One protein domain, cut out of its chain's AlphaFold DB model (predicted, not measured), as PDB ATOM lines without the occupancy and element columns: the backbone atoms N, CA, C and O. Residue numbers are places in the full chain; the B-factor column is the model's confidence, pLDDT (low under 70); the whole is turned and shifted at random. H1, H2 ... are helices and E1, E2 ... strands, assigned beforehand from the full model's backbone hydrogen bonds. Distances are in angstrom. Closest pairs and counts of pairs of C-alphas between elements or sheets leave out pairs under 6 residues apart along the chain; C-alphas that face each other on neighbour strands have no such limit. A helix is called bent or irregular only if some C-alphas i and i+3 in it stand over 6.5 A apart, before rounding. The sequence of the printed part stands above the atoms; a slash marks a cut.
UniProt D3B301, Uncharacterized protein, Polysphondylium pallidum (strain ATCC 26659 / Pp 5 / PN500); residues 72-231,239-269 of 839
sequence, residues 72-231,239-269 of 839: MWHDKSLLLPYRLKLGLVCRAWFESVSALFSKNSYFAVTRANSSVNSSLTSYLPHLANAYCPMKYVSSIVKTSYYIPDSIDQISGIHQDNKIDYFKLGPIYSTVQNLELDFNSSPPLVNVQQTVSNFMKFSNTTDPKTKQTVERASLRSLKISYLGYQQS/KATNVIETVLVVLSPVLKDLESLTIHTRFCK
ATOM      1  N   MET A  72      66.360  21.949   7.668       47.12
ATOM      2  CA  MET A  72      66.633  23.311   7.176       47.12
ATOM      3  C   MET A  72      67.008  24.290   8.301       47.12
ATOM      4  O   MET A  72      67.834  25.168   8.093       47.12
ATOM      5  N   TRP A  73      66.433  24.132   9.498       42.47
ATOM      6  CA  TRP A  73      66.710  24.982  10.663       42.47
ATOM      7  C   TRP A  73      68.161  24.882  11.166       42.47
ATOM      8  O   TRP A  73      68.695  25.843  11.726       42.47
ATOM      9  N   HIS A  74      68.808  23.723  11.008       44.44
ATOM     10  CA  HIS A  74      70.168  23.517  11.513       44.44
ATOM     11  C   HIS A  74      71.258  24.131  10.621       44.44
ATOM     12  O   HIS A  74      72.335  24.445  11.136       44.44
ATOM     13  N   ASP A  75      70.984  24.371   9.334       44.34
ATOM     14  CA  ASP A  75      71.894  25.089   8.439       44.34
ATOM     15  C   ASP A  75      71.630  26.605   8.474       44.34
ATOM     16  O   ASP A  75      70.736  27.146   7.821       44.34
ATOM     17  N   LYS A  76      72.469  27.316   9.232       37.09
ATOM     18  CA  LYS A  76      72.383  28.773   9.418       37.09
ATOM     19  C   LYS A  76      72.719  29.599   8.165       37.09
ATOM     20  O   LYS A  76      72.677  30.825   8.249       37.09
ATOM     21  N   SER A  77      73.084  28.982   7.037       37.19
ATOM     22  CA  SER A  77      73.436  29.696   5.800       37.19
ATOM     23  C   SER A  77      72.232  30.057   4.911       37.19
ATOM     24  O   SER A  77      72.336  30.957   4.075       37.19
ATOM     25  N   LEU A  78      71.078  29.405   5.095       41.06
ATOM     26  CA  LEU A  78      69.944  29.457   4.160       41.06
ATOM     27  C   LEU A  78      69.016  30.676   4.344       41.06
ATOM     28  O   LEU A  78      67.869  30.565   4.779       41.06
ATOM     29  N   LEU A  79      69.478  31.858   3.923       36.50
ATOM     30  CA  LEU A  79      68.623  33.039   3.715       36.50
ATOM     31  C   LEU A  79      67.811  32.919   2.411       36.50
ATOM     32  O   LEU A  79      68.215  33.418   1.361       36.50
ATOM     33  N   LEU A  80      66.648  32.265   2.475       39.53
ATOM     34  CA  LEU A  80      65.818  31.977   1.298       39.53
ATOM     35  C   LEU A  80      64.729  33.050   1.031       39.53
ATOM     36  O   LEU A  80      63.967  33.409   1.938       39.53
ATOM     37  N   PRO A  81      64.608  33.574  -0.209       36.41
ATOM     38  CA  PRO A  81      63.534  34.482  -0.617       36.41
ATOM     39  C   PRO A  81      62.313  33.702  -1.143       36.41
ATOM     40  O   PRO A  81      62.223  33.379  -2.326       36.41
ATOM     41  N   TYR A  82      61.352  33.399  -0.268       46.56
ATOM     42  CA  TYR A  82      60.162  32.618  -0.626       46.56
ATOM     43  C   TYR A  82      58.978  33.466  -1.126       46.56
ATOM     44  O   TYR A  82      58.552  34.423  -0.477       46.56
ATOM     45  N   ARG A  83      58.343  33.020  -2.220       35.62
ATOM     46  CA  ARG A  83      56.946  33.357  -2.548       35.62
ATOM     47  C   ARG A  83      56.017  32.347  -1.875       35.62
ATOM     48  O   ARG A  83      55.882  31.233  -2.368       35.62
ATOM     49  N   LEU A  84      55.360  32.731  -0.781       36.81
ATOM     50  CA  LEU A  84      54.408  31.865  -0.079       36.81
ATOM     51  C   LEU A  84      52.972  32.353  -0.323       36.81
ATOM     52  O   LEU A  84      52.538  33.368   0.220       36.81
ATOM     53  N   LYS A  85      52.219  31.631  -1.164       34.34
ATOM     54  CA  LYS A  85      50.766  31.820  -1.297       34.34
ATOM     55  C   LYS A  85      50.087  31.209  -0.069       34.34
ATOM     56  O   LYS A  85      49.744  30.031  -0.066       34.34
ATOM     57  N   LEU A  86      49.933  32.002   0.986       38.47
ATOM     58  CA  LEU A  86      49.243  31.588   2.206       38.47
ATOM     59  C   LEU A  86      47.722  31.533   1.985       38.47
ATOM     60  O   LEU A  86      46.986  32.450   2.338       38.47
ATOM     61  N   GLY A  87      47.259  30.406   1.440       43.12
ATOM     62  CA  GLY A  87      45.912  29.915   1.728       43.12
ATOM     63  C   GLY A  87      45.739  29.642   3.231       43.12
ATOM     64  O   GLY A  87      46.687  29.750   4.008       43.12
ATOM     65  N   LEU A  88      44.527  29.290   3.662       37.53
ATOM     66  CA  LEU A  88      44.221  29.045   5.078       37.53
ATOM     67  C   LEU A  88      45.105  27.924   5.663       37.53
ATOM     68  O   LEU A  88      44.938  26.761   5.306       37.53
ATOM     69  N   VAL A  89      46.018  28.261   6.586       42.03
ATOM     70  CA  VAL A  89      46.861  27.278   7.294       42.03
ATOM     71  C   VAL A  89      46.512  27.232   8.781       42.03
ATOM     72  O   VAL A  89      46.372  28.260   9.442       42.03
ATOM     73  N   CYS A  90      46.419  26.021   9.333       38.75
ATOM     74  CA  CYS A  90      46.139  25.790  10.746       38.75
ATOM     75  C   CYS A  90      47.164  26.458  11.683       38.75
ATOM     76  O   CYS A  90      48.378  26.313  11.522       38.75
ATOM     77  N   ARG A  91      46.645  27.101  12.737       40.62
ATOM     78  CA  ARG A  91      47.360  27.858  13.786       40.62
ATOM     79  C   ARG A  91      48.691  27.244  14.260       40.62
ATOM     80  O   ARG A  91      49.684  27.957  14.368       40.62
ATOM     81  N   ALA A  92      48.732  25.928  14.484       42.72
ATOM     82  CA  ALA A  92      49.918  25.215  14.980       42.72
ATOM     83  C   ALA A  92      51.121  25.210  14.004       42.72
ATOM     84  O   ALA A  92      52.273  25.104  14.429       42.72
ATOM     85  N   TRP A  93      50.879  25.339  12.695       57.22
ATOM     86  CA  TRP A  93      51.946  25.392  11.688       57.22
ATOM     87  C   TRP A  93      52.644  26.758  11.696       57.22
ATOM     88  O   TRP A  93      53.870  26.836  11.658       57.22
ATOM     89  N   PHE A  94      51.868  27.838  11.834       49.91
ATOM     90  CA  PHE A  94      52.379  29.211  11.824       49.91
ATOM     91  C   PHE A  94      53.343  29.483  12.991       49.91
ATOM     92  O   PHE A  94      54.398  30.088  12.801       49.91
ATOM     93  N   GLU A  95      53.027  28.962  14.181       45.75
ATOM     94  CA  GLU A  95      53.914  29.017  15.353       45.75
ATOM     95  C   GLU A  95      55.262  28.316  15.089       45.75
ATOM     96  O   GLU A  95      56.303  28.830  15.495       45.75
ATOM     97  N   SER A  96      55.264  27.213  14.329       48.44
ATOM     98  CA  SER A  96      56.465  26.413  14.025       48.44
ATOM     99  C   SER A  96      57.350  26.997  12.910       48.44
ATOM    100  O   SER A  96      58.557  26.772  12.906       48.44
ATOM    101  N   VAL A  97      56.768  27.724  11.948       56.72
ATOM    102  CA  VAL A  97      57.448  28.163  10.707       56.72
ATOM    103  C   VAL A  97      57.842  29.648  10.730       56.72
ATOM    104  O   VAL A  97      58.674  30.083   9.936       56.72
ATOM    105  N   SER A  98      57.308  30.436  11.672       49.97
ATOM    106  CA  SER A  98      57.462  31.903  11.733       49.97
ATOM    107  C   SER A  98      58.897  32.457  11.639       49.97
ATOM    108  O   SER A  98      59.069  33.568  11.145       49.97
ATOM    109  N   ALA A  99      59.924  31.700  12.041       52.28
ATOM    110  CA  ALA A  99      61.327  32.125  11.987       52.28
ATOM    111  C   ALA A  99      62.017  31.962  10.610       52.28
ATOM    112  O   ALA A  99      63.124  32.463  10.434       52.28
ATOM    113  N   LEU A 100      61.396  31.276   9.639       51.47
ATOM    114  CA  LEU A 100      62.009  30.942   8.337       51.47
ATOM    115  C   LEU A 100      61.827  32.012   7.242       51.47
ATOM    116  O   LEU A 100      62.290  31.839   6.115       51.47
ATOM    117  N   PHE A 101      61.135  33.109   7.542       52.31
ATOM    118  CA  PHE A 101      60.786  34.133   6.558       52.31
ATOM    119  C   PHE A 101      61.840  35.243   6.484       52.31
ATOM    120  O   PHE A 101      62.184  35.874   7.484       52.31
ATOM    121  N   SER A 102      62.307  35.537   5.272       55.22
ATOM    122  CA  SER A 102      63.201  36.665   4.994       55.22
ATOM    123  C   SER A 102      62.430  37.985   4.814       55.22
ATOM    124  O   SER A 102      61.208  38.004   4.644       55.22
ATOM    125  N   LYS A 103      63.152  39.118   4.834       50.12
ATOM    126  CA  LYS A 103      62.583  40.486   4.821       50.12
ATOM    127  C   LYS A 103      61.730  40.856   3.592       50.12
ATOM    128  O   LYS A 103      61.111  41.914   3.598       50.12
ATOM    129  N   ASN A 104      61.701  40.013   2.559       50.78
ATOM    130  CA  ASN A 104      61.034  40.271   1.280       50.78
ATOM    131  C   ASN A 104      59.842  39.315   1.071       50.78
ATOM    132  O   ASN A 104      59.642  38.796  -0.027       50.78
ATOM    133  N   SER A 105      59.095  39.022   2.138       61.50
ATOM    134  CA  SER A 105      58.040  38.007   2.117       61.50
ATOM    135  C   SER A 105      56.768  38.502   1.420       61.50
ATOM    136  O   SER A 105      56.246  39.580   1.712       61.50
ATOM    137  N   TYR A 106      56.253  37.683   0.504       54.19
ATOM    138  CA  TYR A 106      54.999  37.910  -0.221       54.19
ATOM    139  C   TYR A 106      53.802  37.370   0.575       54.19
ATOM    140  O   TYR A 106      53.876  36.254   1.091       54.19
ATOM    141  N   PHE A 107      52.694  38.118   0.638       64.06
ATOM    142  CA  PHE A 107      51.473  37.708   1.337       64.06
ATOM    143  C   PHE A 107      50.232  37.951   0.459       64.06
ATOM    144  O   PHE A 107      49.910  39.083   0.097       64.06
ATOM    145  N   ALA A 108      49.518  36.879   0.115       57.31
ATOM    146  CA  ALA A 108      48.244  36.950  -0.600       57.31
ATOM    147  C   ALA A 108      47.104  36.550   0.338       57.31
ATOM    148  O   ALA A 108      47.196  35.523   1.002       57.31
ATOM    149  N   VAL A 109      46.026  37.338   0.364       59.50
ATOM    150  CA  VAL A 109      44.814  37.027   1.136       59.50
ATOM    151  C   VAL A 109      43.754  36.503   0.174       59.50
ATOM    152  O   VAL A 109      42.928  37.252  -0.349       59.50
ATOM    153  N   THR A 110      43.800  35.199  -0.089       50.75
ATOM    154  CA  THR A 110      42.808  34.500  -0.916       50.75
ATOM    155  C   THR A 110      41.698  33.930  -0.038       50.75
ATOM    156  O   THR A 110      41.951  33.037   0.774       50.75
ATOM    157  N   ARG A 111      40.459  34.402  -0.217       51.66
ATOM    158  CA  ARG A 111      39.281  33.771   0.394       51.66
ATOM    159  C   ARG A 111      39.028  32.430  -0.301       51.66
ATOM    160  O   ARG A 111      38.720  32.414  -1.488       51.66
ATOM    161  N   ALA A 112      39.185  31.323   0.424       46.66
ATOM    162  CA  ALA A 112      38.688  30.020  -0.016       46.66
ATOM    163  C   ALA A 112      37.151  29.977   0.102       46.66
ATOM    164  O   ALA A 112      36.571  30.770   0.841       46.66
ATOM    165  N   ASN A 113      36.492  29.043  -0.588       45.59
ATOM    166  CA  ASN A 113      35.024  28.961  -0.644       45.59
ATOM    167  C   ASN A 113      34.346  28.488   0.664       45.59
ATOM    168  O   ASN A 113      33.132  28.307   0.680       45.59
ATOM    169  N   SER A 114      35.095  28.282   1.750       45.53
ATOM    170  CA  SER A 114      34.546  27.848   3.035       45.53
ATOM    171  C   SER A 114      33.838  28.984   3.790       45.53
ATOM    172  O   SER A 114      34.189  30.161   3.696       45.53
ATOM    173  N   SER A 115      32.837  28.613   4.590       46.81
ATOM    174  CA  SER A 115      32.030  29.513   5.432       46.81
ATOM    175  C   SER A 115      32.820  30.183   6.570       46.81
ATOM    176  O   SER A 115      32.378  31.189   7.133       46.81
ATOM    177  N   VAL A 116      33.996  29.651   6.913       50.69
ATOM    178  CA  VAL A 116      34.804  30.068   8.067       50.69
ATOM    179  C   VAL A 116      35.601  31.339   7.752       50.69
ATOM    180  O   VAL A 116      36.724  31.300   7.251       50.69
ATOM    181  N   ASN A 117      35.032  32.495   8.101       49.44
ATOM    182  CA  ASN A 117      35.687  33.802   7.984       49.44
ATOM    183  C   ASN A 117      36.823  33.971   9.017       49.44
ATOM    184  O   ASN A 117      36.663  34.675  10.016       49.44
ATOM    185  N   SER A 118      37.997  33.379   8.781       55.41
ATOM    186  CA  SER A 118      39.184  33.683   9.589       55.41
ATOM    187  C   SER A 118      39.712  35.082   9.248       55.41
ATOM    188  O   SER A 118      40.480  35.277   8.302       55.41
ATOM    189  N   SER A 119      39.277  36.071  10.018       62.47
ATOM    190  CA  SER A 119      39.725  37.458   9.929       62.47
ATOM    191  C   SER A 119      41.244  37.595  10.074       62.47
ATOM    192  O   SER A 119      41.893  36.840  10.802       62.47
ATOM    193  N   LEU A 120      41.822  38.645   9.485       65.19
ATOM    194  CA  LEU A 120      43.235  38.995   9.688       65.19
ATOM    195  C   LEU A 120      43.513  39.354  11.166       65.19
ATOM    196  O   LEU A 120      44.638  39.244  11.651       65.19
ATOM    197  N   THR A 121      42.457  39.680  11.922       64.38
ATOM    198  CA  THR A 121      42.507  39.900  13.373       64.38
ATOM    199  C   THR A 121      42.859  38.649  14.181       64.38
ATOM    200  O   THR A 121      43.411  38.785  15.270       64.38
ATOM    201  N   SER A 122      42.635  37.442  13.645       70.12
ATOM    202  CA  SER A 122      43.065  36.186  14.284       70.12
ATOM    203  C   SER A 122      44.591  36.091  14.453       70.12
ATOM    204  O   SER A 122      45.065  35.451  15.390       70.12
ATOM    205  N   TYR A 123      45.360  36.808  13.624       70.56
ATOM    206  CA  TYR A 123      46.822  36.872  13.698       70.56
ATOM    207  C   TYR A 123      47.354  37.965  14.648       70.56
ATOM    208  O   TYR A 123      48.546  37.960  14.964       70.56
ATOM    209  N   LEU A 124      46.503  38.864  15.173       73.44
ATOM    210  CA  LEU A 124      46.909  39.947  16.094       73.44
ATOM    211  C   LEU A 124      47.750  39.484  17.304       73.44
ATOM    212  O   LEU A 124      48.694  40.202  17.641       73.44
ATOM    213  N   PRO A 125      47.482  38.330  17.960       77.75
ATOM    214  CA  PRO A 125      48.323  37.851  19.058       77.75
ATOM    215  C   PRO A 125      49.764  37.566  18.620       77.75
ATOM    216  O   PRO A 125      50.706  37.849  19.357       77.75
ATOM    217  N   HIS A 126      49.956  37.067  17.395       75.88
ATOM    218  CA  HIS A 126      51.273  36.717  16.865       75.88
ATOM    219  C   HIS A 126      52.091  37.955  16.466       75.88
ATOM    220  O   HIS A 126      53.317  37.909  16.537       75.88
ATOM    221  N   LEU A 127      51.453  39.090  16.147       73.44
ATOM    222  CA  LEU A 127      52.144  40.357  15.853       73.44
ATOM    223  C   LEU A 127      52.887  40.945  17.063       73.44
ATOM    224  O   LEU A 127      53.788  41.769  16.889       73.44
ATOM    225  N   ALA A 128      52.569  40.511  18.286       72.06
ATOM    226  CA  ALA A 128      53.360  40.855  19.466       72.06
ATOM    227  C   ALA A 128      54.788  40.275  19.396       72.06
ATOM    228  O   ALA A 128      55.724  40.895  19.897       72.06
ATOM    229  N   ASN A 129      54.988  39.135  18.719       77.88
ATOM    230  CA  ASN A 129      56.307  38.527  18.541       77.88
ATOM    231  C   ASN A 129      57.213  39.437  17.687       77.88
ATOM    232  O   ASN A 129      56.842  39.853  16.585       77.88
ATOM    233  N   ALA A 130      58.418  39.748  18.173       73.31
ATOM    234  CA  ALA A 130      59.423  40.520  17.437       73.31
ATOM    235  C   ALA A 130      59.798  39.865  16.094       73.31
ATOM    236  O   ALA A 130      59.993  40.566  15.104       73.31
ATOM    237  N   TYR A 131      59.800  38.531  16.049       75.19
ATOM    238  CA  TYR A 131      60.120  37.714  14.878       75.19
ATOM    239  C   TYR A 131      58.894  37.369  14.016       75.19
ATOM    240  O   TYR A 131      58.970  36.483  13.174       75.19
ATOM    241  N   CYS A 132      57.742  38.023  14.220       78.50
ATOM    242  CA  CYS A 132      56.559  37.743  13.409       78.50
ATOM    243  C   CYS A 132      56.813  38.116  11.934       78.50
ATOM    244  O   CYS A 132      57.061  39.295  11.653       78.50
ATOM    245  N   PRO A 133      56.695  37.173  10.980       74.38
ATOM    246  CA  PRO A 133      57.057  37.406   9.581       74.38
ATOM    247  C   PRO A 133      56.165  38.450   8.905       74.38
ATOM    248  O   PRO A 133      56.596  39.147   7.991       74.38
ATOM    249  N   MET A 134      54.944  38.635   9.422       75.94
ATOM    250  CA  MET A 134      53.987  39.631   8.938       75.94
ATOM    251  C   MET A 134      54.488  41.080   9.070       75.94
ATOM    252  O   MET A 134      53.964  41.961   8.401       75.94
ATOM    253  N   LYS A 135      55.525  41.344   9.879       76.12
ATOM    254  CA  LYS A 135      56.174  42.668   9.977       76.12
ATOM    255  C   LYS A 135      57.031  43.024   8.755       76.12
ATOM    256  O   LYS A 135      57.401  44.184   8.597       76.12
ATOM    257  N   TYR A 136      57.327  42.051   7.893       78.06
ATOM    258  CA  TYR A 136      58.166  42.202   6.699       78.06
ATOM    259  C   TYR A 136      57.403  41.865   5.403       78.06
ATOM    260  O   TYR A 136      57.972  41.325   4.452       78.06
ATOM    261  N   VAL A 137      56.096  42.147   5.377       83.12
ATOM    262  CA  VAL A 137      55.239  41.933   4.204       83.12
ATOM    263  C   VAL A 137      55.414  43.100   3.242       83.12
ATOM    264  O   VAL A 137      54.752  44.129   3.346       83.12
ATOM    265  N   SER A 138      56.312  42.927   2.274       83.50
ATOM    266  CA  SER A 138      56.565  43.934   1.241       83.50
ATOM    267  C   SER A 138      55.484  43.967   0.155       83.50
ATOM    268  O   SER A 138      55.448  44.919  -0.625       83.50
ATOM    269  N   SER A 139      54.610  42.954   0.089       85.06
ATOM    270  CA  SER A 139      53.575  42.803  -0.939       85.06
ATOM    271  C   SER A 139      52.271  42.245  -0.369       85.06
ATOM    272  O   SER A 139      52.280  41.139   0.177       85.06
ATOM    273  N   ILE A 140      51.165  42.977  -0.548       86.06
ATOM    274  CA  ILE A 140      49.795  42.517  -0.263       86.06
ATOM    275  C   ILE A 140      49.041  42.325  -1.579       86.06
ATOM    276  O   ILE A 140      48.946  43.252  -2.382       86.06
ATOM    277  N   VAL A 141      48.440  41.147  -1.758       85.38
ATOM    278  CA  VAL A 141      47.547  40.844  -2.887       85.38
ATOM    279  C   VAL A 141      46.147  40.498  -2.388       85.38
ATOM    280  O   VAL A 141      45.984  39.570  -1.590       85.38
ATOM    281  N   LYS A 142      45.135  41.221  -2.886       82.31
ATOM    282  CA  LYS A 142      43.710  40.943  -2.673       82.31
ATOM    283  C   LYS A 142      43.045  40.557  -3.991       82.31
ATOM    284  O   LYS A 142      43.046  41.354  -4.920       82.31
ATOM    285  N   THR A 143      42.361  39.415  -4.005       76.06
ATOM    286  CA  THR A 143      41.492  38.960  -5.103       76.06
ATOM    287  C   THR A 143      40.045  38.848  -4.610       76.06
ATOM    288  O   THR A 143      39.744  37.972  -3.794       76.06
ATOM    289  N   SER A 144      39.130  39.717  -5.053       69.44
ATOM    290  CA  SER A 144      37.725  39.651  -4.618       69.44
ATOM    291  C   SER A 144      36.894  38.720  -5.505       69.44
ATOM    292  O   SER A 144      36.465  39.116  -6.593       69.44
ATOM    293  N   TYR A 145      36.620  37.509  -5.017       58.97
ATOM    294  CA  TYR A 145      35.673  36.572  -5.623       58.97
ATOM    295  C   TYR A 145      34.341  36.576  -4.844       58.97
ATOM    296  O   TYR A 145      34.245  36.004  -3.763       58.97
ATOM    297  N   TYR A 146      33.324  37.206  -5.447       55.72
ATOM    298  CA  TYR A 146      31.885  37.156  -5.115       55.72
ATOM    299  C   TYR A 146      31.348  37.730  -3.775       55.72
ATOM    300  O   TYR A 146      32.049  37.891  -2.781       55.72
ATOM    301  N   ILE A 147      30.037  38.036  -3.829       50.44
ATOM    302  CA  ILE A 147      29.108  38.595  -2.816       50.44
ATOM    303  C   ILE A 147      29.463  40.012  -2.287       50.44
ATOM    304  O   ILE A 147      30.439  40.166  -1.553       50.44
ATOM    305  N   PRO A 148      28.660  41.061  -2.596       45.09
ATOM    306  CA  PRO A 148      28.924  42.438  -2.147       45.09
ATOM    307  C   PRO A 148      28.557  42.751  -0.687       45.09
ATOM    308  O   PRO A 148      29.023  43.760  -0.156       45.09
ATOM    309  N   ASP A 149      27.688  41.949  -0.070       42.88
ATOM    310  CA  ASP A 149      26.793  42.440   0.991       42.88
ATOM    311  C   ASP A 149      27.348  42.340   2.424       42.88
ATOM    312  O   ASP A 149      26.660  42.699   3.378       42.88
ATOM    313  N   SER A 150      28.595  41.884   2.613       49.19
ATOM    314  CA  SER A 150      29.260  41.949   3.925       49.19
ATOM    315  C   SER A 150      30.800  41.968   3.878       49.19
ATOM    316  O   SER A 150      31.437  41.416   2.976       49.19
ATOM    317  N   ILE A 151      31.372  42.551   4.944       49.22
ATOM    318  CA  ILE A 151      32.798  42.592   5.337       49.22
ATOM    319  C   ILE A 151      33.682  43.592   4.556       49.22
ATOM    320  O   ILE A 151      33.618  43.731   3.338       49.22
ATOM    321  N   ASP A 152      34.571  44.279   5.286       51.97
ATOM    322  CA  ASP A 152      35.618  45.151   4.740       51.97
ATOM    323  C   ASP A 152      36.855  44.336   4.306       51.97
ATOM    324  O   ASP A 152      37.742  44.001   5.092       51.97
ATOM    325  N   GLN A 153      36.909  43.971   3.026       52.81
ATOM    326  CA  GLN A 153      37.770  42.878   2.556       52.81
ATOM    327  C   GLN A 153      39.234  43.243   2.193       52.81
ATOM    328  O   GLN A 153      39.928  42.364   1.698       52.81
ATOM    329  N   ILE A 154      39.738  44.484   2.355       51.31
ATOM    330  CA  ILE A 154      41.221  44.685   2.409       51.31
ATOM    331  C   ILE A 154      41.721  44.441   3.825       51.31
ATOM    332  O   ILE A 154      42.731  43.773   4.013       51.31
ATOM    333  N   SER A 155      41.016  44.981   4.819       51.12
ATOM    334  CA  SER A 155      41.433  44.834   6.207       51.12
ATOM    335  C   SER A 155      41.324  43.378   6.664       51.12
ATOM    336  O   SER A 155      42.178  42.900   7.411       51.12
ATOM    337  N   GLY A 156      40.283  42.669   6.207       50.12
ATOM    338  CA  GLY A 156      39.927  41.358   6.744       50.12
ATOM    339  C   GLY A 156      39.461  41.465   8.199       50.12
ATOM    340  O   GLY A 156      39.658  40.532   8.975       50.12
ATOM    341  N   ILE A 157      38.911  42.623   8.582       46.22
ATOM    342  CA  ILE A 157      38.486  42.971   9.938       46.22
ATOM    343  C   ILE A 157      36.967  43.168   9.931       46.22
ATOM    344  O   ILE A 157      36.413  43.827   9.049       46.22
ATOM    345  N   HIS A 158      36.286  42.599  10.924       44.28
ATOM    346  CA  HIS A 158      34.883  42.916  11.188       44.28
ATOM    347  C   HIS A 158      34.729  44.390  11.579       44.28
ATOM    348  O   HIS A 158      35.578  44.944  12.274       44.28
ATOM    349  N   GLN A 159      33.621  45.024  11.185       47.94
ATOM    350  CA  GLN A 159      33.318  46.401  11.604       47.94
ATOM    351  C   GLN A 159      32.980  46.511  13.106       47.94
ATOM    352  O   GLN A 159      32.876  47.617  13.636       47.94
ATOM    353  N   ASP A 160      32.858  45.375  13.799       42.91
ATOM    354  CA  ASP A 160      32.566  45.260  15.223       42.91
ATOM    355  C   ASP A 160      33.677  45.840  16.118       42.91
ATOM    356  O   ASP A 160      34.608  45.169  16.550       42.91
ATOM    357  N   ASN A 161      33.521  47.135  16.400       48.16
ATOM    358  CA  ASN A 161      33.865  47.840  17.636       48.16
ATOM    359  C   ASN A 161      35.188  47.485  18.355       48.16
ATOM    360  O   ASN A 161      35.303  46.499  19.076       48.16
ATOM    361  N   LYS A 162      36.117  48.456  18.348       52.91
ATOM    362  CA  LYS A 162      37.292  48.552  19.246       52.91
ATOM    363  C   LYS A 162      38.376  47.471  19.099       52.91
ATOM    364  O   LYS A 162      39.141  47.247  20.034       52.91
ATOM    365  N   ILE A 163      38.524  46.864  17.925       58.41
ATOM    366  CA  ILE A 163      39.747  46.110  17.612       58.41
ATOM    367  C   ILE A 163      40.943  47.081  17.541       58.41
ATOM    368  O   ILE A 163      40.830  48.182  17.003       58.41
ATOM    369  N   ASP A 164      42.086  46.683  18.108       68.38
ATOM    370  CA  ASP A 164      43.303  47.502  18.244       68.38
ATOM    371  C   ASP A 164      44.011  47.748  16.891       68.38
ATOM    372  O   ASP A 164      45.087  47.210  16.622       68.38
ATOM    373  N   TYR A 165      43.423  48.576  16.022       66.31
ATOM    374  CA  TYR A 165      43.921  48.847  14.664       66.31
ATOM    375  C   TYR A 165      45.387  49.320  14.611       66.31
ATOM    376  O   TYR A 165      46.101  49.001  13.661       66.31
ATOM    377  N   PHE A 166      45.880  50.001  15.653       71.75
ATOM    378  CA  PHE A 166      47.286  50.418  15.765       71.75
ATOM    379  C   PHE A 166      48.279  49.237  15.772       71.75
ATOM    380  O   PHE A 166      49.433  49.417  15.396       71.75
ATOM    381  N   LYS A 167      47.851  48.016  16.135       80.19
ATOM    382  CA  LYS A 167      48.694  46.804  16.066       80.19
ATOM    383  C   LYS A 167      48.963  46.334  14.633       80.19
ATOM    384  O   LYS A 167      49.904  45.574  14.425       80.19
ATOM    385  N   LEU A 168      48.158  46.773  13.661       80.81
ATOM    386  CA  LEU A 168      48.340  46.465  12.238       80.81
ATOM    387  C   LEU A 168      49.136  47.541  11.493       80.81
ATOM    388  O   LEU A 168      49.706  47.235  10.449       80.81
ATOM    389  N   GLY A 169      49.231  48.760  12.037       82.31
ATOM    390  CA  GLY A 169      50.051  49.848  11.488       82.31
ATOM    391  C   GLY A 169      51.463  49.404  11.068       82.31
ATOM    392  O   GLY A 169      51.819  49.635   9.917       82.31
ATOM    393  N   PRO A 170      52.222  48.668  11.912       82.31
ATOM    394  CA  PRO A 170      53.554  48.152  11.571       82.31
ATOM    395  C   PRO A 170      53.623  47.161  10.395       82.31
ATOM    396  O   PRO A 170      54.709  46.950   9.862       82.31
ATOM    397  N   ILE A 171      52.506  46.530  10.007       83.62
ATOM    398  CA  ILE A 171      52.417  45.759   8.755       83.62
ATOM    399  C   ILE A 171      52.216  46.741   7.605       83.62
ATOM    400  O   ILE A 171      52.998  46.773   6.663       83.62
ATOM    401  N   TYR A 172      51.173  47.571   7.693       82.88
ATOM    402  CA  TYR A 172      50.793  48.474   6.608       82.88
ATOM    403  C   TYR A 172      51.882  49.505   6.273       82.88
ATOM    404  O   TYR A 172      51.972  49.905   5.119       82.88
ATOM    405  N   SER A 173      52.752  49.871   7.223       82.00
ATOM    406  CA  SER A 173      53.928  50.722   6.992       82.00
ATOM    407  C   SER A 173      55.061  50.057   6.197       82.00
ATOM    408  O   SER A 173      55.888  50.776   5.645       82.00
ATOM    409  N   THR A 174      55.138  48.720   6.128       86.31
ATOM    410  CA  THR A 174      56.189  48.002   5.372       86.31
ATOM    411  C   THR A 174      55.737  47.498   3.997       86.31
ATOM    412  O   THR A 174      56.568  47.035   3.212       86.31
ATOM    413  N   VAL A 175      54.454  47.666   3.655       89.38
ATOM    414  CA  VAL A 175      53.906  47.336   2.331       89.38
ATOM    415  C   VAL A 175      54.459  48.299   1.282       89.38
ATOM    416  O   VAL A 175      54.166  49.492   1.299       89.38
ATOM    417  N   GLN A 176      55.224  47.764   0.331       91.44
ATOM    418  CA  GLN A 176      55.752  48.507  -0.820       91.44
ATOM    419  C   GLN A 176      54.986  48.198  -2.111       91.44
ATOM    420  O   GLN A 176      55.001  49.004  -3.036       91.44
ATOM    421  N   ASN A 177      54.320  47.043  -2.179       92.75
ATOM    422  CA  ASN A 177      53.583  46.565  -3.342       92.75
ATOM    423  C   ASN A 177      52.136  46.256  -2.935       92.75
ATOM    424  O   ASN A 177      51.904  45.510  -1.982       92.75
ATOM    425  N   LEU A 178      51.167  46.804  -3.663       94.00
ATOM    426  CA  LEU A 178      49.743  46.559  -3.437       94.00
ATOM    427  C   LEU A 178      49.088  46.076  -4.733       94.00
ATOM    428  O   LEU A 178      49.099  46.794  -5.731       94.00
ATOM    429  N   GLU A 179      48.497  44.882  -4.716       94.56
ATOM    430  CA  GLU A 179      47.687  44.357  -5.818       94.56
ATOM    431  C   GLU A 179      46.208  44.258  -5.415       94.56
ATOM    432  O   GLU A 179      45.851  43.597  -4.436       94.56
ATOM    433  N   LEU A 180      45.358  44.933  -6.188       93.69
ATOM    434  CA  LEU A 180      43.915  45.046  -6.003       93.69
ATOM    435  C   LEU A 180      43.199  44.440  -7.211       93.69
ATOM    436  O   LEU A 180      43.087  45.087  -8.252       93.69
ATOM    437  N   ASP A 181      42.719  43.209  -7.071       91.75
ATOM    438  CA  ASP A 181      42.025  42.476  -8.125       91.75
ATOM    439  C   ASP A 181      40.514  42.371  -7.859       91.75
ATOM    440  O   ASP A 181      40.052  41.761  -6.888       91.75
ATOM    441  N   PHE A 182      39.753  43.013  -8.744       88.81
ATOM    442  CA  PHE A 182      38.305  43.165  -8.732       88.81
ATOM    443  C   PHE A 182      37.685  42.315  -9.860       88.81
ATOM    444  O   PHE A 182      37.490  42.785 -10.980       88.81
ATOM    445  N   ASN A 183      37.340  41.056  -9.563       81.69
ATOM    446  CA  ASN A 183      36.688  40.123 -10.509       81.69
ATOM    447  C   ASN A 183      35.164  40.320 -10.643       81.69
ATOM    448  O   ASN A 183      34.452  39.474 -11.183       81.69
ATOM    449  N   SER A 184      34.634  41.412 -10.101       79.88
ATOM    450  CA  SER A 184      33.224  41.786 -10.165       79.88
ATOM    451  C   SER A 184      33.103  43.310 -10.204       79.88
ATOM    452  O   SER A 184      34.109  44.017 -10.165       79.88
ATOM    453  N   SER A 185      31.874  43.822 -10.275       78.31
ATOM    454  CA  SER A 185      31.573  45.255 -10.196       78.31
ATOM    455  C   SER A 185      31.151  45.628  -8.763       78.31
ATOM    456  O   SER A 185      29.946  45.703  -8.499       78.31
ATOM    457  N   PRO A 186      32.080  45.814  -7.801       79.31
ATOM    458  CA  PRO A 186      31.723  46.176  -6.433       79.31
ATOM    459  C   PRO A 186      31.002  47.534  -6.388       79.31
ATOM    460  O   PRO A 186      31.311  48.426  -7.187       79.31
ATOM    461  N   PRO A 187      30.091  47.754  -5.423       80.56
ATOM    462  CA  PRO A 187      29.573  49.086  -5.140       80.56
ATOM    463  C   PRO A 187      30.727  50.064  -4.894       80.56
ATOM    464  O   PRO A 187      31.647  49.764  -4.131       80.56
ATOM    465  N   LEU A 188      30.669  51.252  -5.504       81.56
ATOM    466  CA  LEU A 188      31.733  52.257  -5.388       81.56
ATOM    467  C   LEU A 188      32.027  52.624  -3.925       81.56
ATOM    468  O   LEU A 188      33.184  52.782  -3.549       81.56
ATOM    469  N   VAL A 189      30.979  52.673  -3.095       82.62
ATOM    470  CA  VAL A 189      31.065  52.879  -1.641       82.62
ATOM    471  C   VAL A 189      31.949  51.818  -0.981       82.62
ATOM    472  O   VAL A 189      32.797  52.169  -0.168       82.62
ATOM    473  N   ASN A 190      31.822  50.544  -1.365       83.56
ATOM    474  CA  ASN A 190      32.636  49.462  -0.810       83.56
ATOM    475  C   ASN A 190      34.107  49.648  -1.202       83.56
ATOM    476  O   ASN A 190      34.971  49.543  -0.341       83.56
ATOM    477  N   VAL A 191      34.402  49.999  -2.461       83.12
ATOM    478  CA  VAL A 191      35.778  50.302  -2.908       83.12
ATOM    479  C   VAL A 191      36.349  51.486  -2.129       83.12
ATOM    480  O   VAL A 191      37.414  51.367  -1.525       83.12
ATOM    481  N   GLN A 192      35.625  52.607  -2.085       85.94
ATOM    482  CA  GLN A 192      36.047  53.820  -1.390       85.94
ATOM    483  C   GLN A 192      36.288  53.557   0.100       85.94
ATOM    484  O   GLN A 192      37.316  53.972   0.628       85.94
ATOM    485  N   GLN A 193      35.386  52.840   0.773       85.12
ATOM    486  CA  GLN A 193      35.492  52.477   2.185       85.12
ATOM    487  C   GLN A 193      36.697  51.563   2.445       85.12
ATOM    488  O   GLN A 193      37.481  51.819   3.359       85.12
ATOM    489  N   THR A 194      36.871  50.533   1.620       84.06
ATOM    490  CA  THR A 194      37.959  49.557   1.717       84.06
ATOM    491  C   THR A 194      39.333  50.199   1.500       84.06
ATOM    492  O   THR A 194      40.253  49.969   2.287       84.06
ATOM    493  N   VAL A 195      39.474  51.077   0.502       85.56
ATOM    494  CA  VAL A 195      40.715  51.832   0.265       85.56
ATOM    495  C   VAL A 195      40.922  52.904   1.346       85.56
ATOM    496  O   VAL A 195      42.029  53.060   1.853       85.56
ATOM    497  N   SER A 196      39.863  53.581   1.801       86.44
ATOM    498  CA  SER A 196      39.948  54.542   2.915       86.44
ATOM    499  C   SER A 196      40.362  53.882   4.232       86.44
ATOM    500  O   SER A 196      40.995  54.525   5.064       86.44
ATOM    501  N   ASN A 197      40.024  52.610   4.449       84.88
ATOM    502  CA  ASN A 197      40.473  51.862   5.619       84.88
ATOM    503  C   ASN A 197      41.955  51.475   5.511       84.88
ATOM    504  O   ASN A 197      42.686  51.723   6.467       84.88
ATOM    505  N   PHE A 198      42.437  51.022   4.345       87.38
ATOM    506  CA  PHE A 198      43.883  50.896   4.084       87.38
ATOM    507  C   PHE A 198      44.627  52.204   4.403       87.38
ATOM    508  O   PHE A 198      45.610  52.193   5.142       87.38
ATOM    509  N   MET A 199      44.098  53.342   3.937       87.62
ATOM    510  CA  MET A 199      44.661  54.672   4.197       87.62
ATOM    511  C   MET A 199      44.663  55.070   5.675       87.62
ATOM    512  O   MET A 199      45.591  55.747   6.115       87.62
ATOM    513  N   LYS A 200      43.667  54.651   6.466       86.38
ATOM    514  CA  LYS A 200      43.681  54.860   7.922       86.38
ATOM    515  C   LYS A 200      44.805  54.058   8.572       86.38
ATOM    516  O   LYS A 200      45.522  54.618   9.393       86.38
ATOM    517  N   PHE A 201      44.994  52.791   8.198       83.25
ATOM    518  CA  PHE A 201      46.014  51.930   8.813       83.25
ATOM    519  C   PHE A 201      47.443  52.333   8.430       83.25
ATOM    520  O   PHE A 201      48.310  52.367   9.296       83.25
ATOM    521  N   SER A 202      47.689  52.734   7.180       82.56
ATOM    522  CA  SER A 202      48.996  53.258   6.744       82.56
ATOM    523  C   SER A 202      49.351  54.639   7.320       82.56
ATOM    524  O   SER A 202      50.487  55.089   7.177       82.56
ATOM    525  N   ASN A 203      48.398  55.308   7.984       80.06
ATOM    526  CA  ASN A 203      48.570  56.603   8.649       80.06
ATOM    527  C   ASN A 203      48.361  56.542  10.179       80.06
ATOM    528  O   ASN A 203      48.218  57.591  10.810       80.06
ATOM    529  N   THR A 204      48.332  55.359  10.814       78.00
ATOM    530  CA  THR A 204      48.186  55.280  12.280       78.00
ATOM    531  C   THR A 204      49.429  55.807  12.999       78.00
ATOM    532  O   THR A 204      50.463  55.143  13.038       78.00
ATOM    533  N   THR A 205      49.301  56.960  13.657       74.81
ATOM    534  CA  THR A 205      50.164  57.352  14.783       74.81
ATOM    535  C   THR A 205      50.004  56.354  15.927       74.81
ATOM    536  O   THR A 205      48.866  56.030  16.282       74.81
ATOM    537  N   ASP A 206      51.094  55.926  16.563       75.38
ATOM    538  CA  ASP A 206      50.986  55.157  17.807       75.38
ATOM    539  C   ASP A 206      50.423  56.061  18.926       75.38
ATOM    540  O   ASP A 206      51.044  57.077  19.264       75.38
ATOM    541  N   PRO A 207      49.268  55.718  19.534       75.31
ATOM    542  CA  PRO A 207      48.651  56.542  20.570       75.31
ATOM    543  C   PRO A 207      49.486  56.648  21.857       75.31
ATOM    544  O   PRO A 207      49.221  57.544  22.658       75.31
ATOM    545  N   LYS A 208      50.476  55.767  22.081       82.00
ATOM    546  CA  LYS A 208      51.344  55.810  23.269       82.00
ATOM    547  C   LYS A 208      52.535  56.749  23.099       82.00
ATOM    548  O   LYS A 208      52.759  57.593  23.962       82.00
ATOM    549  N   THR A 209      53.295  56.618  22.013       83.69
ATOM    550  CA  THR A 209      54.480  57.460  21.757       83.69
ATOM    551  C   THR A 209      54.152  58.807  21.115       83.69
ATOM    552  O   THR A 209      54.986  59.709  21.156       83.69
ATOM    553  N   LYS A 210      52.967  58.955  20.500       82.75
ATOM    554  CA  LYS A 210      52.599  60.066  19.597       82.75
ATOM    555  C   LYS A 210      53.525  60.226  18.383       82.75
ATOM    556  O   LYS A 210      53.388  61.207  17.653       82.75
ATOM    557  N   GLN A 211      54.435  59.285  18.127       79.25
ATOM    558  CA  GLN A 211      55.217  59.306  16.899       79.25
ATOM    559  C   GLN A 211      54.299  58.987  15.716       79.25
ATOM    560  O   GLN A 211      53.584  57.980  15.692       79.25
ATOM    561  N   THR A 212      54.333  59.859  14.712       70.88
ATOM    562  CA  THR A 212      53.946  59.496  13.353       70.88
ATOM    563  C   THR A 212      54.926  58.437  12.875       70.88
ATOM    564  O   THR A 212      56.093  58.750  12.640       70.88
ATOM    565  N   VAL A 213      54.457  57.196  12.737       72.06
ATOM    566  CA  VAL A 213      55.157  56.194  11.927       72.06
ATOM    567  C   VAL A 213      55.362  56.810  10.540       72.06
ATOM    568  O   VAL A 213      54.459  57.487  10.036       72.06
ATOM    569  N   GLU A 214      56.544  56.631   9.946       73.50
ATOM    570  CA  GLU A 214      56.775  57.078   8.572       73.50
ATOM    571  C   GLU A 214      55.694  56.474   7.670       73.50
ATOM    572  O   GLU A 214      55.385  55.282   7.762       73.50
ATOM    573  N   ARG A 215      55.051  57.321   6.857       73.88
ATOM    574  CA  ARG A 215      53.927  56.887   6.022       73.88
ATOM    575  C   ARG A 215      54.379  55.749   5.120       73.88
ATOM    576  O   ARG A 215      55.419  55.865   4.476       73.88
ATOM    577  N   ALA A 216      53.553  54.708   5.029       78.94
ATOM    578  CA  ALA A 216      53.731  53.680   4.013       78.94
ATOM    579  C   ALA A 216      53.875  54.361   2.645       78.94
ATOM    580  O   ALA A 216      52.990  55.129   2.258       78.94
ATOM    581  N   SER A 217      54.979  54.103   1.946       90.19
ATOM    582  CA  SER A 217      55.196  54.623   0.599       90.19
ATOM    583  C   SER A 217      55.176  53.459  -0.380       90.19
ATOM    584  O   SER A 217      56.072  52.608  -0.396       90.19
ATOM    585  N   LEU A 218      54.089  53.384  -1.145       94.12
ATOM    586  CA  LEU A 218      53.850  52.318  -2.108       94.12
ATOM    587  C   LEU A 218      54.700  52.565  -3.357       94.12
ATOM    588  O   LEU A 218      54.428  53.489  -4.118       94.12
ATOM    589  N   ARG A 219      55.690  51.697  -3.580       95.81
ATOM    590  CA  ARG A 219      56.557  51.673  -4.769       95.81
ATOM    591  C   ARG A 219      55.897  51.011  -5.972       95.81
ATOM    592  O   ARG A 219      56.224  51.357  -7.103       95.81
ATOM    593  N   SER A 220      54.968  50.081  -5.749       96.56
ATOM    594  CA  SER A 220      54.220  49.416  -6.816       96.56
ATOM    595  C   SER A 220      52.732  49.311  -6.496       96.56
ATOM    596  O   SER A 220      52.344  48.864  -5.414       96.56
ATOM    597  N   LEU A 221      51.891  49.681  -7.458       96.50
ATOM    598  CA  LEU A 221      50.441  49.526  -7.400       96.50
ATOM    599  C   LEU A 221      49.970  48.765  -8.639       96.50
ATOM    600  O   LEU A 221      50.184  49.206  -9.767       96.50
ATOM    601  N   LYS A 222      49.296  47.637  -8.430       96.44
ATOM    602  CA  LYS A 222      48.619  46.878  -9.479       96.44
ATOM    603  C   LYS A 222      47.119  46.873  -9.215       96.44
ATOM    604  O   LYS A 222      46.669  46.501  -8.138       96.44
ATOM    605  N   ILE A 223      46.346  47.281 -10.209       95.25
ATOM    606  CA  ILE A 223      44.889  47.278 -10.202       95.25
ATOM    607  C   ILE A 223      44.447  46.368 -11.342       95.25
ATOM    608  O   ILE A 223      44.838  46.583 -12.489       95.25
ATOM    609  N   SER A 224      43.636  45.367 -11.032       93.50
ATOM    610  CA  SER A 224      42.978  44.504 -12.007       93.50
ATOM    611  C   SER A 224      41.469  44.675 -11.851       93.50
ATOM    612  O   SER A 224      40.943  44.558 -10.751       93.50
ATOM    613  N   TYR A 225      40.763  44.981 -12.936       91.38
ATOM    614  CA  TYR A 225      39.304  45.075 -12.968       91.38
ATOM    615  C   TYR A 225      38.769  44.199 -14.103       91.38
ATOM    616  O   TYR A 225      38.610  44.628 -15.248       91.38
ATOM    617  N   LEU A 226      38.522  42.930 -13.790       84.94
ATOM    618  CA  LEU A 226      37.960  41.962 -14.726       84.94
ATOM    619  C   LEU A 226      36.431  42.027 -14.659       84.94
ATOM    620  O   LEU A 226      35.761  41.083 -14.248       84.94
ATOM    621  N   GLY A 227      35.890  43.183 -15.058       77.56
ATOM    622  CA  GLY A 227      34.457  43.453 -15.085       77.56
ATOM    623  C   GLY A 227      33.706  42.396 -15.894       77.56
ATOM    624  O   GLY A 227      33.855  42.314 -17.115       77.56
ATOM    625  N   TYR A 228      32.905  41.583 -15.206       73.19
ATOM    626  CA  TYR A 228      32.149  40.500 -15.822       73.19
ATOM    627  C   TYR A 228      31.099  41.076 -16.782       73.19
ATOM    628  O   TYR A 228      30.261  41.885 -16.371       73.19
ATOM    629  N   GLN A 229      31.113  40.658 -18.050       61.38
ATOM    630  CA  GLN A 229      30.018  40.989 -18.961       61.38
ATOM    631  C   GLN A 229      28.760  40.253 -18.498       61.38
ATOM    632  O   GLN A 229      28.646  39.041 -18.669       61.38
ATOM    633  N   GLN A 230      27.794  40.982 -17.936       58.03
ATOM    634  CA  GLN A 230      26.424  40.481 -17.894       58.03
ATOM    635  C   GLN A 230      25.932  40.379 -19.339       58.03
ATOM    636  O   GLN A 230      25.899  41.370 -20.073       58.03
ATOM    637  N   SER A 231      25.637  39.153 -19.763       48.31
ATOM    638  CA  SER A 231      25.335  38.813 -21.147       48.31
ATOM    639  C   SER A 231      24.002  39.420 -21.592       48.31
ATOM    640  O   SER A 231      22.945  38.854 -21.326       48.31
ATOM    641  N   LYS A 239      29.285  53.432 -13.895       59.34
ATOM    642  CA  LYS A 239      29.789  52.959 -12.586       59.34
ATOM    643  C   LYS A 239      31.261  52.527 -12.561       59.34
ATOM    644  O   LYS A 239      31.842  52.500 -11.481       59.34
ATOM    645  N   ALA A 240      31.852  52.183 -13.707       57.31
ATOM    646  CA  ALA A 240      33.142  51.486 -13.757       57.31
ATOM    647  C   ALA A 240      34.370  52.423 -13.817       57.31
ATOM    648  O   ALA A 240      35.348  52.163 -13.119       57.31
ATOM    649  N   THR A 241      34.275  53.552 -14.538       58.59
ATOM    650  CA  THR A 241      35.199  54.718 -14.466       58.59
ATOM    651  C   THR A 241      35.617  55.002 -13.027       58.59
ATOM    652  O   THR A 241      36.792  55.006 -12.654       58.59
ATOM    653  N   ASN A 242      34.591  55.160 -12.192       72.94
ATOM    654  CA  ASN A 242      34.703  55.687 -10.849       72.94
ATOM    655  C   ASN A 242      35.530  54.766  -9.946       72.94
ATOM    656  O   ASN A 242      36.128  55.261  -8.999       72.94
ATOM    657  N   VAL A 243      35.584  53.452 -10.212       87.00
ATOM    658  CA  VAL A 243      36.307  52.484  -9.371       87.00
ATOM    659  C   VAL A 243      37.806  52.765  -9.392       87.00
ATOM    660  O   VAL A 243      38.394  52.983  -8.335       87.00
ATOM    661  N   ILE A 244      38.426  52.800 -10.575       90.06
ATOM    662  CA  ILE A 244      39.886  52.939 -10.679       90.06
ATOM    663  C   ILE A 244      40.306  54.372 -10.338       90.06
ATOM    664  O   ILE A 244      41.265  54.570  -9.596       90.06
ATOM    665  N   GLU A 245      39.539  55.369 -10.781       89.25
ATOM    666  CA  GLU A 245      39.783  56.770 -10.425       89.25
ATOM    667  C   GLU A 245      39.641  57.006  -8.908       89.25
ATOM    668  O   GLU A 245      40.486  57.676  -8.318       89.25
ATOM    669  N   THR A 246      38.673  56.373  -8.229       90.38
ATOM    670  CA  THR A 246      38.560  56.436  -6.756       90.38
ATOM    671  C   THR A 246      39.718  55.728  -6.056       90.38
ATOM    672  O   THR A 246      40.221  56.253  -5.065       90.38
ATOM    673  N   VAL A 247      40.189  54.578  -6.555       92.44
ATOM    674  CA  VAL A 247      41.386  53.914  -6.004       92.44
ATOM    675  C   VAL A 247      42.596  54.851  -6.084       92.44
ATOM    676  O   VAL A 247      43.260  55.066  -5.072       92.44
ATOM    677  N   LEU A 248      42.855  55.453  -7.250       93.44
ATOM    678  CA  LEU A 248      43.993  56.353  -7.463       93.44
ATOM    679  C   LEU A 248      43.887  57.649  -6.638       93.44
ATOM    680  O   LEU A 248      44.868  58.066  -6.025       93.44
ATOM    681  N   VAL A 249      42.699  58.261  -6.562       91.62
ATOM    682  CA  VAL A 249      42.462  59.486  -5.776       91.62
ATOM    683  C   VAL A 249      42.582  59.228  -4.272       91.62
ATOM    684  O   VAL A 249      43.231  60.006  -3.574       91.62
ATOM    685  N   VAL A 250      42.007  58.136  -3.753       91.00
ATOM    686  CA  VAL A 250      42.053  57.831  -2.310       91.00
ATOM    687  C   VAL A 250      43.447  57.351  -1.883       91.00
ATOM    688  O   VAL A 250      43.875  57.696  -0.783       91.00
ATOM    689  N   LEU A 251      44.188  56.626  -2.733       92.56
ATOM    690  CA  LEU A 251      45.574  56.218  -2.447       92.56
ATOM    691  C   LEU A 251      46.623  57.317  -2.684       92.56
ATOM    692  O   LEU A 251      47.725  57.201  -2.155       92.56
ATOM    693  N   SER A 252      46.324  58.387  -3.430       92.69
ATOM    694  CA  SER A 252      47.304  59.433  -3.783       92.69
ATOM    695  C   SER A 252      48.214  59.912  -2.623       92.69
ATOM    696  O   SER A 252      49.415  60.063  -2.857       92.69
ATOM    697  N   PRO A 253      47.751  60.079  -1.362       89.94
ATOM    698  CA  PRO A 253      48.624  60.504  -0.262       89.94
ATOM    699  C   PRO A 253      49.728  59.513   0.171       89.94
ATOM    700  O   PRO A 253      50.620  59.938   0.908       89.94
ATOM    701  N   VAL A 254      49.683  58.238  -0.252       90.44
ATOM    702  CA  VAL A 254      50.711  57.192   0.011       90.44
ATOM    703  C   VAL A 254      51.448  56.711  -1.248       90.44
ATOM    704  O   VAL A 254      52.320  55.851  -1.164       90.44
ATOM    705  N   LEU A 255      51.119  57.258  -2.421       93.56
ATOM    706  CA  LEU A 255      51.727  56.885  -3.706       93.56
ATOM    707  C   LEU A 255      52.884  57.818  -4.117       93.56
ATOM    708  O   LEU A 255      53.358  57.758  -5.244       93.56
ATOM    709  N   LYS A 256      53.380  58.683  -3.222       92.44
ATOM    710  CA  LYS A 256      54.398  59.701  -3.557       92.44
ATOM    711  C   LYS A 256      55.683  59.134  -4.174       92.44
ATOM    712  O   LYS A 256      56.242  59.749  -5.080       92.44
ATOM    713  N   ASP A 257      56.111  57.956  -3.725       94.50
ATOM    714  CA  ASP A 257      57.297  57.265  -4.244       94.50
ATOM    715  C   ASP A 257      56.908  56.049  -5.107       94.50
ATOM    716  O   ASP A 257      57.607  55.037  -5.130       94.50
ATOM    717  N   LEU A 258      55.771  56.136  -5.813       96.56
ATOM    718  CA  LEU A 258      55.308  55.109  -6.743       96.56
ATOM    719  C   LEU A 258      56.228  55.032  -7.963       96.56
ATOM    720  O   LEU A 258      56.179  55.871  -8.860       96.56
ATOM    721  N   GLU A 259      57.039  53.981  -8.002       97.06
ATOM    722  CA  GLU A 259      57.975  53.662  -9.080       97.06
ATOM    723  C   GLU A 259      57.293  52.868 -10.210       97.06
ATOM    724  O   GLU A 259      57.748  52.929 -11.353       97.06
ATOM    725  N   SER A 260      56.202  52.145  -9.911       97.31
ATOM    726  CA  SER A 260      55.509  51.222 -10.821       97.31
ATOM    727  C   SER A 260      53.979  51.261 -10.679       97.31
ATOM    728  O   SER A 260      53.441  51.021  -9.600       97.31
ATOM    729  N   LEU A 261      53.257  51.470 -11.783       97.12
ATOM    730  CA  LEU A 261      51.794  51.381 -11.854       97.12
ATOM    731  C   LEU A 261      51.375  50.366 -12.920       97.12
ATOM    732  O   LEU A 261      51.832  50.412 -14.057       97.12
ATOM    733  N   THR A 262      50.459  49.470 -12.573       96.44
ATOM    734  CA  THR A 262      49.837  48.523 -13.501       96.44
ATOM    735  C   THR A 262      48.322  48.616 -13.384       96.44
ATOM    736  O   THR A 262      47.777  48.395 -12.310       96.44
ATOM    737  N   ILE A 263      47.631  48.901 -14.484       95.12
ATOM    738  CA  ILE A 263      46.172  48.894 -14.585       95.12
ATOM    739  C   ILE A 263      45.785  47.903 -15.681       95.12
ATOM    740  O   ILE A 263      46.019  48.145 -16.863       95.12
ATOM    741  N   HIS A 264      45.172  46.794 -15.276       93.38
ATOM    742  CA  HIS A 264      44.413  45.906 -16.147       93.38
ATOM    743  C   HIS A 264      42.931  46.209 -15.959       93.38
ATOM    744  O   HIS A 264      42.439  46.205 -14.833       93.38
ATOM    745  N   THR A 265      42.187  46.436 -17.033       90.75
ATOM    746  CA  THR A 265      40.730  46.543 -16.947       90.75
ATOM    747  C   THR A 265      40.052  46.099 -18.231       90.75
ATOM    748  O   THR A 265      40.616  46.239 -19.314       90.75
ATOM    749  N   ARG A 266      38.832  45.571 -18.112       86.12
ATOM    750  CA  ARG A 266      37.951  45.287 -19.247       86.12
ATOM    751  C   ARG A 266      36.658  46.082 -19.151       86.12
ATOM    752  O   ARG A 266      36.085  46.227 -18.072       86.12
ATOM    753  N   PHE A 267      36.208  46.585 -20.297       76.50
ATOM    754  CA  PHE A 267      34.931  47.276 -20.507       76.50
ATOM    755  C   PHE A 267      34.727  48.556 -19.677       76.50
ATOM    756  O   PHE A 267      33.625  49.104 -19.632       76.50
ATOM    757  N   CYS A 268      35.790  49.087 -19.065       73.25
ATOM    758  CA  CYS A 268      35.761  50.388 -18.410       73.25
ATOM    759  C   CYS A 268      35.887  51.521 -19.427       73.25
ATOM    760  O   CYS A 268      36.852  51.600 -20.187       73.25
ATOM    761  N   LYS A 269      34.952  52.470 -19.360       74.94
ATOM    762  CA  LYS A 269      35.253  53.846 -19.760       74.94
ATOM    763  C   LYS A 269      36.253  54.437 -18.752       74.94
ATOM    764  O   LYS A 269      36.320  53.971 -17.617       74.94
TER     765      LYS A 269
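What this domain is: This is residues 72 to 231 and 239 to 269 of the 839 residues of an uncharacterized protein of Polysphondylium pallidum (strain ATCC 26659 / Pp 5 / PN500) (UniProt D3B301). The domain is a short, loosely formed solenoid: the chain winds in stacked turns, with the strands E1 to E5 side by side as one wall and the return stretches on one side of it. H5 and H6 run side by side in this return layer, much of which is loop, and H1 lies beyond the E1 end. The printed part has 191 residues, with six named helices and five named strands in the order H1 E1 H2 H3 E2 H4 E3 H5 E4 H6 E5; the sheet runs E1 E2 E3 E4 E5, all parallel. The class is mixed, helices and strands, with under half of the residues in named elements. The whole is compact, with a radius of gyration of the C-alphas of 17.3 A and spans of 57 by 39 by 36 A.

Where its parts are: After residues 72 to 90, which hold no named element, H1 takes residues 91 to 100, from C-alpha 91 at (47.360, 27.858, 13.786); it is irregular, with C-alphas 96 and 99 7.8 A apart. E1 is residues 105 to 109, H2 residues 120 to 123 and H3 residues 133 to 136. E2, residues 137 to 144, is 19.7 A long. H4 is residues 169 to 172 and E3 residues 177 to 182. H5, residues 188 to 201, is 20.1 A long. E4 is residues 220 to 225. H6, residues 241 to 254, is 21.4 A long and irregular, with C-alphas 250 and 253 7.4 A apart. E5, residues 260 to 266, is 20.4 A long and ends at C-alpha 266 at (37.951, 45.287, -19.247).

How they stand to each other: Across the sheet, whose edge strands are E1 and E5, the strands' lines turn by 25 degrees and the way across it by 62 degrees. N 109 and O 141 are 3.0 A apart between E1 and E2, N 142 and O 179 2.9 A between E2 and E3, N 180 and O 222 2.8 A between E3 and E4, and N 223 and O 262 2.8 A between E4 and E5, each within hydrogen-bond range. E1, H2 H3, E2, then E2, H4, E3, then E3, H5, E4 are strand-helix-strand units, two parallel neighbour strands with helices between, each with a right-handed crossover. H6 is on the sheet at a height of 10.4 A, over E4, and runs along the strands at 16 degrees on the local plane. H5 is not on the sheet but touches H6 at a shallow tilt of 10 degrees, the same way; their closest C-alphas, of Leu 188 and Val 243, are 6.1 A apart. H4 and H5 only just touch, with 3 pairs of C-alphas within 8 A, H5 with residues 198 to 201 alone; the closest are those of Gly 169 and Phe 201, 5.3 A. H3 touches H4, closest at the C-alphas of Lys 135 and Ile 171, 5.0 A; both only graze the sheet. H1 is close to H3 but not clearly touching, with the C-alphas of Ser 98 and Pro 133 closest at 5.9 A. H2 touches no helix. Every O i to N i+4 pair is within hydrogen-bond range in H5, against 3 of 6 in H1 and 8 of 10 in H6; H2, H3 and H4 are too short for such a pair.

The domain as a whole: The two C-alphas farthest apart, of His 74 and Ser 231, are 57.5 A apart. Residues 232 to 238 are not printed, and C-alphas 231 and 239 are 17.1 A apart across the cut, in the link from E4 to H6. The links E2 to H4 and H5 to E4 are long. Mean pLDDT of the printed part is 70.3; 78 residues are under 70, namely 72 to 121, 144 to 165, 229 to 231 and 239 to 241.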